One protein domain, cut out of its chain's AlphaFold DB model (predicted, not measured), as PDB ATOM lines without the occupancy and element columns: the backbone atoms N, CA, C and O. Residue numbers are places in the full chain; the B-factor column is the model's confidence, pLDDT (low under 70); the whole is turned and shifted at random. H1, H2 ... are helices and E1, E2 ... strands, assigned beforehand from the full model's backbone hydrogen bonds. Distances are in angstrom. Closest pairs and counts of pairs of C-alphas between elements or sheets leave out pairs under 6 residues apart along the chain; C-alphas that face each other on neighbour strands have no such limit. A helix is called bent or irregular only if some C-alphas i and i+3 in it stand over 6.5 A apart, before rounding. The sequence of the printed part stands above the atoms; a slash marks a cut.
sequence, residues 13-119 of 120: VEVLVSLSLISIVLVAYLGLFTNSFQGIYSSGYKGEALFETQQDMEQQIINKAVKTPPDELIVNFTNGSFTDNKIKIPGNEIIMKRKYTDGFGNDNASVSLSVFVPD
ATOM      1  N   VAL A  13     207.615 166.519 300.849       95.44
ATOM      2  CA  VAL A  13     206.988 167.827 301.067       95.44
ATOM      3  C   VAL A  13     207.118 168.256 302.527       95.44
ATOM      4  O   VAL A  13     207.463 169.399 302.798       95.44
ATOM      5  N   GLU A  14     206.902 167.348 303.470       93.25
ATOM      6  CA  GLU A  14     206.967 167.637 304.905       93.25
ATOM      7  C   GLU A  14     208.392 167.977 305.360       93.25
ATOM      8  O   GLU A  14     208.598 168.922 306.128       93.25
ATOM      9  N   VAL A  15     209.395 167.291 304.802       95.75
ATOM     10  CA  VAL A  15     210.813 167.620 305.014       95.75
ATOM     11  C   VAL A  15     211.148 169.000 304.439       95.75
ATOM     12  O   VAL A  15     211.793 169.807 305.110       95.75
ATOM     13  N   LEU A  16     210.676 169.312 303.227       96.31
ATOM     14  CA  LEU A  16     210.899 170.614 302.586       96.31
ATOM     15  C   LEU A  16     210.248 171.766 303.358       96.31
ATOM     16  O   LEU A  16     210.870 172.814 303.546       96.31
ATOM     17  N   VAL A  17     209.016 171.575 303.830       96.88
ATOM     18  CA  VAL A  17     208.310 172.567 304.648       96.88
ATOM     19  C   VAL A  17     209.040 172.767 305.975       96.88
ATOM     20  O   VAL A  17     209.292 173.906 306.361       96.88
ATOM     21  N   SER A  18     209.466 171.686 306.633       96.81
ATOM     22  CA  SER A  18     210.207 171.757 307.898       96.81
ATOM     23  C   SER A  18     211.532 172.509 307.752       96.81
ATOM     24  O   SER A  18     211.819 173.412 308.536       96.81
ATOM     25  N   LEU A  19     212.316 172.208 306.710       96.81
ATOM     26  CA  LEU A  19     213.563 172.920 306.414       96.81
ATOM     27  C   LEU A  19     213.326 174.403 306.126       96.81
ATOM     28  O   LEU A  19     214.100 175.252 306.572       96.81
ATOM     29  N   SER A  20     212.244 174.720 305.414       97.06
ATOM     30  CA  SER A  20     211.874 176.100 305.099       97.06
ATOM     31  C   SER A  20     211.542 176.883 306.371       97.06
ATOM     32  O   SER A  20     212.059 177.981 306.573       97.06
ATOM     33  N   LEU A  21     210.749 176.294 307.273       97.12
ATOM     34  CA  LEU A  21     210.401 176.903 308.559       97.12
ATOM     35  C   LEU A  21     211.633 177.098 309.449       97.12
ATOM     36  O   LEU A  21     211.840 178.190 309.976       97.12
ATOM     37  N   ILE A  22     212.484 176.076 309.566       97.69
ATOM     38  CA  ILE A  22     213.736 176.156 310.332       97.69
ATOM     39  C   ILE A  22     214.643 177.262 309.777       97.69
ATOM     40  O   ILE A  22     215.211 178.026 310.553       97.69
ATOM     41  N   SER A  23     214.743 177.394 308.453       97.19
ATOM     42  CA  SER A  23     215.577 178.421 307.816       97.19
ATOM     43  C   SER A  23     215.089 179.836 308.124       97.19
ATOM     44  O   SER A  23     215.895 180.697 308.475       97.19
ATOM     45  N   ILE A  24     213.775 180.074 308.059       96.44
ATOM     46  CA  ILE A  24     213.178 181.376 308.406       96.44
ATOM     47  C   ILE A  24     213.502 181.738 309.858       96.44
ATOM     48  O   ILE A  24     213.929 182.857 310.149       96.44
ATOM     49  N   VAL A  25     213.345 180.772 310.765       97.25
ATOM     50  CA  VAL A  25     213.633 180.954 312.189       97.25
ATOM     51  C   VAL A  25     215.123 181.239 312.412       97.25
ATOM     52  O   VAL A  25     215.466 182.190 313.110       97.25
ATOM     53  N   LEU A  26     216.017 180.481 311.773       97.44
ATOM     54  CA  LEU A  26     217.469 180.669 311.866       97.44
ATOM     55  C   LEU A  26     217.910 182.069 311.444       97.44
ATOM     56  O   LEU A  26     218.690 182.696 312.156       97.44
ATOM     57  N   VAL A  27     217.399 182.576 310.321       96.44
ATOM     58  CA  VAL A  27     217.742 183.922 309.839       96.44
ATOM     59  C   VAL A  27     217.316 184.988 310.851       96.44
ATOM     60  O   VAL A  27     218.095 185.897 311.146       96.44
ATOM     61  N   ALA A  28     216.123 184.852 311.439       94.75
ATOM     62  CA  ALA A  28     215.652 185.771 312.473       94.75
ATOM     63  C   ALA A  28     216.550 185.747 313.726       94.75
ATOM     64  O   ALA A  28     216.933 186.802 314.236       94.75
ATOM     65  N   TYR A  29     216.938 184.557 314.199       96.25
ATOM     66  CA  TYR A  29     217.796 184.419 315.380       96.25
ATOM     67  C   TYR A  29     219.234 184.881 315.147       96.25
ATOM     68  O   TYR A  29     219.815 185.501 316.036       96.25
ATOM     69  N   LEU A  30     219.806 184.630 313.967       96.50
ATOM     70  CA  LEU A  30     221.157 185.086 313.633       96.50
ATOM     71  C   LEU A  30     221.264 186.612 313.705       96.50
ATOM     72  O   LEU A  30     222.210 187.127 314.296       96.50
ATOM     73  N   GLY A  31     220.263 187.332 313.190       93.31
ATOM     74  CA  GLY A  31     220.219 188.792 313.291       93.31
ATOM     75  C   GLY A  31     220.211 189.284 314.742       93.31
ATOM     76  O   GLY A  31     220.967 190.190 315.098       93.31
ATOM     77  N   LEU A  32     219.400 188.670 315.608       93.31
ATOM     78  CA  LEU A  32     219.362 189.013 317.036       93.31
ATOM     79  C   LEU A  32     220.693 188.716 317.735       93.31
ATOM     80  O   LEU A  32     221.161 189.520 318.547       93.31
ATOM     81  N   PHE A  33     221.316 187.588 317.398       94.62
ATOM     82  CA  PHE A  33     222.599 187.180 317.952       94.62
ATOM     83  C   PHE A  33     223.684 188.202 317.600       94.62
ATOM     84  O   PHE A  33     224.287 188.774 318.502       94.62
ATOM     85  N   THR A  34     223.867 188.534 316.318       92.00
ATOM     86  CA  THR A  34     224.884 189.505 315.877       92.00
ATOM     87  C   THR A  34     224.747 190.859 316.576       92.00
ATOM     88  O   THR A  34     225.737 191.378 317.092       92.00
ATOM     89  N   ASN A  35     223.527 191.398 316.668       90.69
ATOM     90  CA  ASN A  35     223.279 192.664 317.365       90.69
ATOM     91  C   ASN A  35     223.605 192.577 318.864       90.69
ATOM     92  O   ASN A  35     224.166 193.510 319.439       90.69
ATOM     93  N   SER A  36     223.295 191.444 319.498       92.88
ATOM     94  CA  SER A  36     223.586 191.228 320.918       92.88
ATOM     95  C   SER A  36     225.091 191.193 321.189       92.88
ATOM     96  O   SER A  36     225.553 191.851 322.119       92.88
ATOM     97  N   PHE A  37     225.876 190.495 320.356       92.69
ATOM     98  CA  PHE A  37     227.340 190.478 320.496       92.69
ATOM     99  C   PHE A  37     227.939 191.872 320.343       92.69
ATOM    100  O   PHE A  37     228.735 192.284 321.183       92.69
ATOM    101  N   GLN A  38     227.521 192.626 319.325       90.88
ATOM    102  CA  GLN A  38     227.990 194.001 319.132       90.88
ATOM    103  C   GLN A  38     227.659 194.892 320.338       90.88
ATOM    104  O   GLN A  38     228.512 195.651 320.801       90.88
ATOM    105  N   GLY A  39     226.457 194.749 320.910       90.69
ATOM    106  CA  GLY A  39     226.060 195.453 322.128       90.69
ATOM    107  C   GLY A  39     226.926 195.111 323.346       90.69
ATOM    108  O   GLY A  39     227.309 196.013 324.098       90.69
ATOM    109  N   ILE A  40     227.284 193.834 323.522       93.69
ATOM    110  CA  ILE A  40     228.174 193.378 324.603       93.69
ATOM    111  C   ILE A  40     229.563 194.005 324.452       93.69
ATOM    112  O   ILE A  40     230.055 194.613 325.401       93.69
ATOM    113  N   TYR A  41     230.172 193.918 323.265       93.00
ATOM    114  CA  TYR A  41     231.491 194.510 323.021       93.00
ATOM    115  C   TYR A  41     231.480 196.027 323.216       93.00
ATOM    116  O   TYR A  41     232.333 196.562 323.918       93.00
ATOM    117  N   SER A  42     230.474 196.719 322.677       92.00
ATOM    118  CA  SER A  42     230.320 198.169 322.846       92.00
ATOM    119  C   SER A  42     230.207 198.580 324.319       92.00
ATOM    120  O   SER A  42     230.837 199.546 324.754       92.00
ATOM    121  N   SER A  43     229.471 197.803 325.118       93.00
ATOM    122  CA  SER A  43     229.368 198.020 326.564       93.00
ATOM    123  C   SER A  43     230.691 197.756 327.287       93.00
ATOM    124  O   SER A  43     231.032 198.496 328.208       93.00
ATOM    125  N   GLY A  44     231.452 196.749 326.847       94.31
ATOM    126  CA  GLY A  44     232.795 196.451 327.347       94.31
ATOM    127  C   GLY A  44     233.764 197.614 327.133       94.31
ATOM    128  O   GLY A  44     234.307 198.128 328.107       94.31
ATOM    129  N   TYR A  45     233.893 198.100 325.894       94.00
ATOM    130  CA  TYR A  45     234.758 199.243 325.569       94.00
ATOM    131  C   TYR A  45     234.368 200.512 326.331       94.00
ATOM    132  O   TYR A  45     235.227 201.244 326.820       94.00
ATOM    133  N   LYS A  46     233.062 200.758 326.496       94.00
ATOM    134  CA  LYS A  46     232.572 201.866 327.322       94.00
ATOM    135  C   LYS A  46     232.996 201.716 328.785       94.00
ATOM    136  O   LYS A  46     233.368 202.705 329.410       94.00
ATOM    137  N   GLY A  47     232.894 200.507 329.334       95.31
ATOM    138  CA  GLY A  47     233.284 200.203 330.710       95.31
ATOM    139  C   GLY A  47     234.780 200.393 330.946       95.31
ATOM    140  O   GLY A  47     235.161 201.023 331.927       95.31
ATOM    141  N   GLU A  48     235.611 199.920 330.018       95.38
ATOM    142  CA  GLU A  48     237.064 200.109 330.049       95.38
ATOM    143  C   GLU A  48     237.429 201.596 330.003       95.38
ATOM    144  O   GLU A  48     238.073 202.104 330.920       95.38
ATOM    145  N   ALA A  49     236.901 202.336 329.023       94.62
ATOM    146  CA  ALA A  49     237.137 203.771 328.911       94.62
ATOM    147  C   ALA A  49     236.682 204.537 330.164       94.62
ATOM    148  O   ALA A  49     237.346 205.482 330.594       94.62
ATOM    149  N   LEU A  50     235.553 204.148 330.766       95.62
ATOM    150  CA  LEU A  50     235.054 204.742 332.006       95.62
ATOM    151  C   LEU A  50     236.009 204.480 333.174       95.62
ATOM    152  O   LEU A  50     236.341 205.422 333.894       95.62
ATOM    153  N   PHE A  51     236.459 203.236 333.337       96.62
ATOM    154  CA  PHE A  51     237.358 202.837 334.418       96.62
ATOM    155  C   PHE A  51     238.702 203.562 334.327       96.62
ATOM    156  O   PHE A  51     239.154 204.151 335.307       96.62
ATOM    157  N   GLU A  52     239.292 203.625 333.133       95.44
ATOM    158  CA  GLU A  52     240.511 204.402 332.910       95.44
ATOM    159  C   GLU A  52     240.292 205.892 333.211       95.44
ATOM    160  O   GLU A  52     241.147 206.554 333.794       95.44
ATOM    161  N   THR A  53     239.139 206.453 332.820       94.25
ATOM    162  CA  THR A  53     238.846 207.883 333.046       94.25
ATOM    163  C   THR A  53     238.690 208.184 334.527       94.25
ATOM    164  O   THR A  53     239.142 209.230 334.992       94.25
ATOM    165  N   GLN A  54     238.081 207.265 335.272       94.06
ATOM    166  CA  GLN A  54     237.980 207.357 336.718       94.06
ATOM    167  C   GLN A  54     239.367 207.287 337.364       94.06
ATOM    168  O   GLN A  54     239.686 208.138 338.190       94.06
ATOM    169  N   GLN A  55     240.207 206.335 336.955       93.75
ATOM    170  CA  GLN A  55     241.562 206.202 337.486       93.75
ATOM    171  C   GLN A  55     242.384 207.480 337.264       93.75
ATOM    172  O   GLN A  55     243.042 207.964 338.188       93.75
ATOM    173  N   ASP A  56     242.317 208.073 336.073       91.12
ATOM    174  CA  ASP A  56     243.023 209.325 335.787       91.12
ATOM    175  C   ASP A  56     242.470 210.503 336.597       91.12
ATOM    176  O   ASP A  56     243.229 211.354 337.067       91.12
ATOM    177  N   MET A  57     241.149 210.558 336.783       90.00
ATOM    178  CA  MET A  57     240.502 211.563 337.623       90.00
ATOM    179  C   MET A  57     240.962 211.447 339.081       90.00
ATOM    180  O   MET A  57     241.342 212.451 339.683       90.00
ATOM    181  N   GLU A  58     240.987 210.238 339.639       89.31
ATOM    182  CA  GLU A  58     241.466 209.979 341.000       89.31
ATOM    183  C   GLU A  58     242.929 210.407 341.171       89.31
ATOM    184  O   GLU A  58     243.277 211.063 342.156       89.31
ATOM    185  N   GLN A  59     243.782 210.133 340.180       88.62
ATOM    186  CA  GLN A  59     245.168 210.601 340.192       88.62
ATOM    187  C   GLN A  59     245.271 212.131 340.173       88.62
ATOM    188  O   GLN A  59     246.107 212.695 340.885       88.62
ATOM    189  N   GLN A  60     244.431 212.829 339.401       84.44
ATOM    190  CA  GLN A  60     244.421 214.297 339.395       84.44
ATOM    191  C   GLN A  60     243.972 214.889 340.733       84.44
ATOM    192  O   GLN A  60     244.565 215.875 341.184       84.44
ATOM    193  N   ILE A  61     242.984 214.267 341.385       84.81
ATOM    194  CA  ILE A  61     242.526 214.648 342.727       84.81
ATOM    195  C   ILE A  61     243.666 214.488 343.741       84.81
ATOM    196  O   ILE A  61     243.972 215.429 344.474       84.81
ATOM    197  N   ILE A  62     244.328 213.322 343.764       83.69
ATOM    198  CA  ILE A  62     245.434 213.027 344.694       83.69
ATOM    199  C   ILE A  62     246.591 214.009 344.496       83.69
ATOM    200  O   ILE A  62     247.116 214.563 345.463       83.69
ATOM    201  N   ASN A  63     246.966 214.258 343.241       80.75
ATOM    202  CA  ASN A  63     248.101 215.111 342.907       80.75
ATOM    203  C   ASN A  63     247.793 216.612 343.022       80.75
ATOM    204  O   ASN A  63     248.692 217.420 342.787       80.75
ATOM    205  N   LYS A  64     246.548 216.999 343.359       70.88
ATOM    206  CA  LYS A  64     246.075 218.396 343.379       70.88
ATOM    207  C   LYS A  64     246.508 219.173 342.128       70.88
ATOM    208  O   LYS A  64     246.880 220.341 342.201       70.88
ATOM    209  N   ALA A  65     246.517 218.505 340.974       59.19
ATOM    210  CA  ALA A  65     247.095 219.050 339.745       59.19
ATOM    211  C   ALA A  65     246.220 220.140 339.097       59.19
ATOM    212  O   ALA A  65     246.606 220.733 338.089       59.19
ATOM    213  N   VAL A  66     245.055 220.423 339.680       57.53
ATOM    214  CA  VAL A  66     244.095 221.412 339.199       57.53
ATOM    215  C   VAL A  66     244.579 222.801 339.609       57.53
ATOM    216  O   VAL A  66     244.386 223.246 340.734       57.53
ATOM    217  N   LYS A  67     245.283 223.465 338.688       52.03
ATOM    218  CA  LYS A  67     245.770 224.851 338.814       52.03
ATOM    219  C   LYS A  67     244.796 225.858 338.193       52.03
ATOM    220  O   LYS A  67     245.224 226.821 337.556       52.03
ATOM    221  N   THR A  68     243.501 225.609 338.303       56.25
ATOM    222  CA  THR A  68     242.471 226.571 337.898       56.25
ATOM    223  C   THR A  68     242.193 227.487 339.099       56.25
ATOM    224  O   THR A  68     242.403 227.057 340.235       56.25
ATOM    225  N   PRO A  69     241.818 228.766 338.907       57.34
ATOM    226  CA  PRO A  69     241.298 229.571 340.010       57.34
ATOM    227  C   PRO A  69     240.144 228.815 340.685       57.34
ATOM    228  O   PRO A  69     239.385 228.178 339.957       57.34
ATOM    229  N   PRO A  70     240.010 228.870 342.022       60.00
ATOM    230  CA  PRO A  70     238.948 228.151 342.709       60.00
ATOM    231  C   PRO A  70     237.583 228.592 342.177       60.00
ATOM    232  O   PRO A  70     237.245 229.778 342.200       60.00
ATOM    233  N   ASP A  71     236.815 227.621 341.700       65.94
ATOM    234  CA  ASP A  71     235.403 227.775 341.407       65.94
ATOM    235  C   ASP A  71     234.619 227.798 342.730       65.94
ATOM    236  O   ASP A  71     234.889 227.046 343.671       65.94
ATOM    237  N   GLU A  72     233.621 228.676 342.825       68.75
ATOM    238  CA  GLU A  72     232.725 228.730 343.982       68.75
ATOM    239  C   GLU A  72     231.456 227.918 343.694       68.75
ATOM    240  O   GLU A  72     230.648 228.292 342.841       68.75
ATOM    241  N   LEU A  73     231.217 226.846 344.457       74.38
ATOM    242  CA  LEU A  73     229.905 226.203 344.473       74.38
ATOM    243  C   LEU A  73     228.967 227.029 345.366       74.38
ATOM    244  O   LEU A  73     229.193 227.157 346.572       74.38
ATOM    245  N   ILE A  74     227.910 227.592 344.775       74.88
ATOM    246  CA  ILE A  74     226.910 228.399 345.489       74.88
ATOM    247  C   ILE A  74     225.659 227.557 345.737       74.88
ATOM    248  O   ILE A  74     224.897 227.266 344.813       74.88
ATOM    249  N   VAL A  75     225.411 227.213 346.999       78.31
ATOM    250  CA  VAL A  75     224.175 226.541 347.422       78.31
ATOM    251  C   VAL A  75     223.166 227.599 347.868       78.31
ATOM    252  O   VAL A  75     223.414 228.330 348.826       78.31
ATOM    253  N   ASN A  76     222.030 227.683 347.168       78.81
ATOM    254  CA  ASN A  76     220.937 228.601 347.494       78.81
ATOM    255  C   ASN A  76     219.850 227.870 348.293       78.81
ATOM    256  O   ASN A  76     219.265 226.906 347.798       78.81
ATOM    257  N   PHE A  77     219.523 228.362 349.488       79.25
ATOM    258  CA  PHE A  77     218.417 227.832 350.289       79.25
ATOM    259  C   PHE A  77     217.174 228.700 350.112       79.25
ATOM    260  O   PHE A  77     217.205 229.907 350.334       79.25
ATOM    261  N   THR A  78     216.066 228.087 349.701       71.94
ATOM    262  CA  THR A  78     214.839 228.813 349.335       71.94
ATOM    263  C   THR A  78     213.881 229.039 350.511       71.94
ATOM    264  O   THR A  78     213.046 229.925 350.410       71.94
ATOM    265  N   ASN A  79     214.010 228.297 351.625       67.38
ATOM    266  CA  ASN A  79     213.017 228.267 352.722       67.38
ATOM    267  C   ASN A  79     213.617 228.263 354.153       67.38
ATOM    268  O   ASN A  79     213.029 227.690 355.068       67.38
ATOM    269  N   GLY A  80     214.788 228.868 354.374       60.75
ATOM    270  CA  GLY A  80     215.412 228.948 355.706       60.75
ATOM    271  C   GLY A  80     215.440 230.372 356.266       60.75
ATOM    272  O   GLY A  80     215.648 231.320 355.520       60.75
ATOM    273  N   SER A  81     215.283 230.523 357.587       59.59
ATOM    274  CA  SER A  81     215.435 231.800 358.312       59.59
ATOM    275  C   SER A  81     216.915 232.183 358.492       59.59
ATOM    276  O   SER A  81     217.341 232.556 359.585       59.59
ATOM    277  N   PHE A  82     217.717 232.032 357.437       60.81
ATOM    278  CA  PHE A  82     219.110 232.461 357.410       60.81
ATOM    279  C   PHE A  82     219.162 233.911 356.923       60.81
ATOM    280  O   PHE A  82     218.486 234.287 355.971       60.81
ATOM    281  N   THR A  83     219.959 234.749 357.582       64.31
ATOM    282  CA  THR A  83     220.181 236.146 357.166       64.31
ATOM    283  C   THR A  83     220.956 236.256 355.852       64.31
ATOM    284  O   THR A  83     220.917 237.303 355.214       64.31
ATOM    285  N   ASP A  84     221.624 235.177 355.439       64.19
ATOM    286  CA  ASP A  84     222.269 235.034 354.139       64.19
ATOM    287  C   ASP A  84     221.878 233.668 353.549       64.19
ATOM    288  O   ASP A  84     222.218 232.616 354.091       64.19
ATOM    289  N   ASN A  85     221.098 233.668 352.464       70.94
ATOM    290  CA  ASN A  85     220.528 232.453 351.856       70.94
ATOM    291  C   ASN A  85     221.526 231.692 350.966       70.94
ATOM    292  O   ASN A  85     221.123 230.820 350.188       70.94
ATOM    293  N   LYS A  86     222.815 232.040 351.042       73.31
ATOM    294  CA  LYS A  86     223.872 231.515 350.181       73.31
ATOM    295  C   LYS A  86     225.013 230.961 351.017       73.31
ATOM    296  O   LYS A  86     225.600 231.673 351.823       73.31
ATOM    297  N   ILE A  87     225.368 229.707 350.760       78.25
ATOM    298  CA  ILE A  87     226.626 229.129 351.237       78.25
ATOM    299  C   ILE A  87     227.565 229.018 350.041       78.25
ATOM    300  O   ILE A  87     227.198 228.436 349.018       78.25
ATOM    301  N   LYS A  88     228.761 229.596 350.174       79.50
ATOM    302  CA  LYS A  88     229.842 229.509 349.192       79.50
ATOM    303  C   LYS A  88     230.843 228.456 349.638       79.50
ATOM    304  O   LYS A  88     231.395 228.569 350.730       79.50
ATOM    305  N   ILE A  89     231.071 227.458 348.795       81.38
ATOM    306  CA  ILE A  89     232.068 226.416 349.030       81.38
ATOM    307  C   ILE A  89     233.175 226.619 347.988       81.38
ATOM    308  O   ILE A  89     232.912 226.383 346.806       81.38
ATOM    309  N   PRO A  90     234.369 227.099 348.380       78.94
ATOM    310  CA  PRO A  90     235.499 227.191 347.464       78.94
ATOM    311  C   PRO A  90     235.968 225.783 347.091       78.94
ATOM    312  O   PRO A  90     235.937 224.871 347.920       78.94
ATOM    313  N   GLY A  91     236.378 225.591 345.846       78.94
ATOM    314  CA  GLY A  91     236.898 224.318 345.370       78.94
ATOM    315  C   GLY A  91     237.206 224.359 343.886       78.94
ATOM    316  O   GLY A  91     237.290 225.421 343.288       78.94
ATOM    317  N   ASN A  92     237.381 223.194 343.276       82.06
ATOM    318  CA  ASN A  92     237.641 223.086 341.845       82.06
ATOM    319  C   ASN A  92     236.777 221.990 341.225       82.06
ATOM    320  O   ASN A  92     236.657 220.897 341.789       82.06
ATOM    321  N   GLU A  93     236.206 222.251 340.047       80.69
ATOM    322  CA  GLU A  93     235.579 221.210 339.235       80.69
ATOM    323  C   GLU A  93     236.625 220.522 338.343       80.69
ATOM    324  O   GLU A  93     237.408 221.161 337.640       80.69
ATOM    325  N   ILE A  94     236.635 219.192 338.365       82.12
ATOM    326  CA  ILE A  94     237.490 218.354 337.528       82.12
ATOM    327  C   ILE A  94     236.602 217.659 336.513       82.12
ATOM    328  O   ILE A  94     235.766 216.831 336.875       82.12
ATOM    329  N   ILE A  95     236.808 217.975 335.235       84.44
ATOM    330  CA  ILE A  95     236.088 217.362 334.120       84.44
ATOM    331  C   ILE A  95     237.080 216.563 333.282       84.44
ATOM    332  O   ILE A  95     237.997 217.125 332.685       84.44
ATOM    333  N   MET A  96     236.861 215.255 333.192       86.00
ATOM    334  CA  MET A  96     237.666 214.350 332.379       86.00
ATOM    335  C   MET A  96     236.825 213.788 331.248       86.00
ATOM    336  O   MET A  96     235.719 213.296 331.467       86.00
ATOM    337  N   LYS A  97     237.359 213.859 330.028       89.56
ATOM    338  CA  LYS A  97     236.732 213.311 328.826       89.56
ATOM    339  C   LYS A  97     237.706 212.385 328.124       89.56
ATOM    340  O   LYS A  97     238.817 212.798 327.801       89.56
ATOM    341  N   ARG A  98     237.261 211.166 327.834       89.38
ATOM    342  CA  ARG A  98     238.021 210.174 327.069       89.38
ATOM    343  C   ARG A  98     237.194 209.706 325.886       89.38
ATOM    344  O   ARG A  98     236.013 209.393 326.031       89.38
ATOM    345  N   LYS A  99     237.821 209.676 324.715       91.62
ATOM    346  CA  LYS A  99     237.257 209.048 323.517       91.62
ATOM    347  C   LYS A  99     237.627 207.570 323.498       91.62
ATOM    348  O   LYS A  99     238.697 207.216 323.983       91.62
ATOM    349  N   TYR A 100     236.759 206.746 322.932       89.81
ATOM    350  CA  TYR A 100     237.003 205.322 322.739       89.81
ATOM    351  C   TYR A 100     236.328 204.837 321.455       89.81
ATOM    352  O   TYR A 100     235.347 205.431 321.000       89.81
ATOM    353  N   THR A 101     236.858 203.760 320.885       88.38
ATOM    354  CA  THR A 101     236.247 203.056 319.755       88.38
ATOM    355  C   THR A 101     235.200 202.085 320.288       88.38
ATOM    356  O   THR A 101     235.497 201.274 321.165       88.38
ATOM    357  N   ASP A 102     233.963 202.173 319.805       86.50
ATOM    358  CA  ASP A 102     232.896 201.266 320.233       86.50
ATOM    359  C   ASP A 102     232.953 199.891 319.534       86.50
ATOM    360  O   ASP A 102     233.732 199.650 318.611       86.50
ATOM    361  N   GLY A 103     232.075 198.973 319.952       78.88
ATOM    362  CA  GLY A 103     231.970 197.622 319.377       78.88
ATOM    363  C   GLY A 103     231.459 197.570 317.932       78.88
ATOM    364  O   GLY A 103     231.349 196.483 317.369       78.88
ATOM    365  N   PHE A 104     231.144 198.723 317.340       81.19
ATOM    366  CA  PHE A 104     230.749 198.894 315.945       81.19
ATOM    367  C   PHE A 104     231.861 199.558 315.111       81.19
ATOM    368  O   PHE A 104     231.683 199.740 313.908       81.19
ATOM    369  N   GLY A 105     233.005 199.894 315.724       81.00
ATOM    370  CA  GLY A 105     234.124 200.572 315.067       81.00
ATOM    371  C   GLY A 105     233.956 202.089 314.951       81.00
ATOM    372  O   GLY A 105     234.630 202.708 314.132       81.00
ATOM    373  N   ASN A 106     233.058 202.704 315.726       83.06
ATOM    374  CA  ASN A 106     232.900 204.156 315.746       83.06
ATOM    375  C   ASN A 106     233.863 204.794 316.758       83.06
ATOM    376  O   ASN A 106     233.745 204.566 317.961       83.06
ATOM    377  N   ASP A 107     234.728 205.695 316.290       81.94
ATOM    378  CA  ASP A 107     235.702 206.429 317.127       81.94
ATOM    379  C   ASP A 107     235.141 207.710 317.775       81.94
ATOM    380  O   ASP A 107     235.855 208.490 318.412       81.94
ATOM    381  N   ASN A 108     233.846 207.973 317.587       82.00
ATOM    382  CA  ASN A 108     233.187 209.188 318.072       82.00
ATOM    383  C   ASN A 108     232.574 209.028 319.468       82.00
ATOM    384  O   ASN A 108     232.038 209.996 320.015       82.00
ATOM    385  N   ALA A 109     232.631 207.829 320.047       85.81
ATOM    386  CA  ALA A 109     232.115 207.591 321.381       85.81
ATOM    387  C   ALA A 109     233.042 208.220 322.431       85.81
ATOM    388  O   ALA A 109     234.268 208.240 322.301       85.81
ATOM    389  N   SER A 110     232.447 208.782 323.482       89.44
ATOM    390  CA  SER A 110     233.212 209.346 324.590       89.44
ATOM    391  C   SER A 110     232.505 209.155 325.919       89.44
ATOM    392  O   SER A 110     231.276 209.114 325.994       89.44
ATOM    393  N   VAL A 111     233.307 209.037 326.969       92.06
ATOM    394  CA  VAL A 111     232.866 209.074 328.360       92.06
ATOM    395  C   VAL A 111     233.338 210.382 328.981       92.06
ATOM    396  O   VAL A 111     234.442 210.856 328.702       92.06
ATOM    397  N   SER A 112     232.476 210.986 329.795       90.38
ATOM    398  CA  SER A 112     232.769 212.213 330.527       90.38
ATOM    399  C   SER A 112     232.457 211.984 331.995       90.38
ATOM    400  O   SER A 112     231.355 211.554 332.325       90.38
ATOM    401  N   LEU A 113     233.412 212.304 332.857       90.12
ATOM    402  CA  LEU A 113     233.245 212.327 334.303       90.12
ATOM    403  C   LEU A 113     233.442 213.762 334.784       90.12
ATOM    404  O   LEU A 113     234.345 214.450 334.302       90.12
ATOM    405  N   SER A 114     232.611 214.205 335.724       88.12
ATOM    406  CA  SER A 114     232.773 215.485 336.413       88.12
ATOM    407  C   SER A 114     232.658 215.295 337.920       88.12
ATOM    408  O   SER A 114     231.805 214.549 338.404       88.12
ATOM    409  N   VAL A 115     233.538 215.957 338.664       87.38
ATOM    410  CA  VAL A 115     233.535 215.941 340.127       87.38
ATOM    411  C   VAL A 115     233.976 217.295 340.663       87.38
ATOM    412  O   VAL A 115     234.932 217.882 340.164       87.38
ATOM    413  N   PHE A 116     233.286 217.787 341.689       85.06
ATOM    414  CA  PHE A 116     233.685 218.988 342.415       85.06
ATOM    415  C   PHE A 116     234.473 218.594 343.666       85.06
ATOM    416  O   PHE A 116     234.000 217.790 344.472       85.06
ATOM    417  N   VAL A 117     235.663 219.166 343.833       83.88
ATOM    418  CA  VAL A 117     236.537 218.942 344.988       83.88
ATOM    419  C   VAL A 117     236.611 220.238 345.798       83.88
ATOM    420  O   VAL A 117     237.239 221.187 345.333       83.88
ATOM    421  N   PRO A 118     235.988 220.301 346.989       82.62
ATOM    422  CA  PRO A 118     236.101 221.452 347.877       82.62
ATOM    423  C   PRO A 118     237.540 221.674 348.350       82.62
ATOM    424  O   PRO A 118     238.254 220.717 348.669       82.62
ATOM    425  N   ASP A 119     237.929 222.937 348.468       78.06
ATOM    426  CA  ASP A 119     239.147 223.324 349.165       78.06
ATOM    427  C   ASP A 119     238.951 223.118 350.678       78.06
ATOM    428  O   ASP A 119     237.858 223.317 351.217       78.06
TER     429      ASP A 119
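AT A GLANCE: This is residues 13 to 119 of the 120 residues of the protein "Prepilin-type N-terminal cleavage/methylation domain-containing protein" of Heliorestis acidaminivorans (UniProt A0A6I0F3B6). One very long helix, H1, makes the longest axis of the model; its residues 13 to 34 stick out as a free arm, and its residues 42 to 61 pack on one face of a narrow, twisted antiparallel sheet. The sheet is a long hairpin, E2 and E3, slanting under the helix, and a second, shorter hairpin, E1 and the first part of E2, which turns aside from the first where E2 bends at residue 90. The printed part has 107 residues with one named helix and three named strands, in the order H1, E1, E2, E3; the sheet's order is E1, E2, E3, and the class is mixed, helices and strands. The whole is extended, with a radius of gyration of the C-alphas of 25.8 A, and the C-alphas span 89 by 38 by 19 A, the free arm of H1 adding to the length.

IN THESE COORDINATES: H1 takes residues 13 to 62, from the C-alpha of Val 13 at (206.988, 167.827, 301.067) to the C-alpha of Ile 62 at (245.434, 213.027, 344.694), and is 73.7 A long from first to last C-alpha; it is not bent. E1 follows with residues 71 to 76 and is 15.7 A long. E2, residues 86 to 100, is the longest strand with 15 residues and measures 40.1 A; it bends by 64 degrees at Pro 90. E3, residues 109 to 118, measures 30.2 A and ends at the C-alpha of Pro 118 at (236.101, 221.452, 347.877).

HOW THE PARTS SIT: The sheet is a meander, each strand the antiparallel neighbour of the one before, with E1 and E3 as edge strands and E2 as the inner strand. E2 has a staggered pairing: it pairs with E1 over its residues 86 to 91 and with E3 over its residues 91 to 100. E1 and E2 are a hairpin, antiparallel with 121 degrees between their directions; N 73 and O 89 are within hydrogen-bond range at 2.9 A, as are N 87 and O 75 at 3.1 A. E2 and E3 are a hairpin too, antiparallel at 156 degrees; N 94 and O 115 are within hydrogen-bond range at 2.8 A, and N 111 and O 98 at 2.9 A. H1 is on the sheet at a height over the sheet of 7.3 A, two layers with the helix on one face. It lies over E2 and E3 and runs slantwise to the strands, at 46 degrees to E2 on the local plane. The closest C-alphas of H1 and E2 are those of Ala 49 and Tyr 100, 6.4 A apart. The closest C-alphas of H1 and E3 are those of Leu 50 and Val 111, 6.1 A apart. In H1 every O i to N i+4 pair is within hydrogen-bond range.

THE WHOLE: The two C-alphas farthest apart are those of Val 13 and Thr 83, at 89.4 A, and the first and last printed C-alphas, Val 13 and Asp 119, are 80.2 A apart. Residues 13 to 34, which belong to H1, stand free; the body without them has 85 residues and spans 59 by 33 by 17 A, with a radius of gyration of 18.6 A. The printed part has no cut. The links H1 to E1, E1 to E2 and E2 to E3 have 8, 9 and 8 residues and are short but not tight. The mean pLDDT of the printed part is 84.9; it is under 70 at 14 residues, 65 to 72 and 79 to 84, of which 71 and 72 belong to E1.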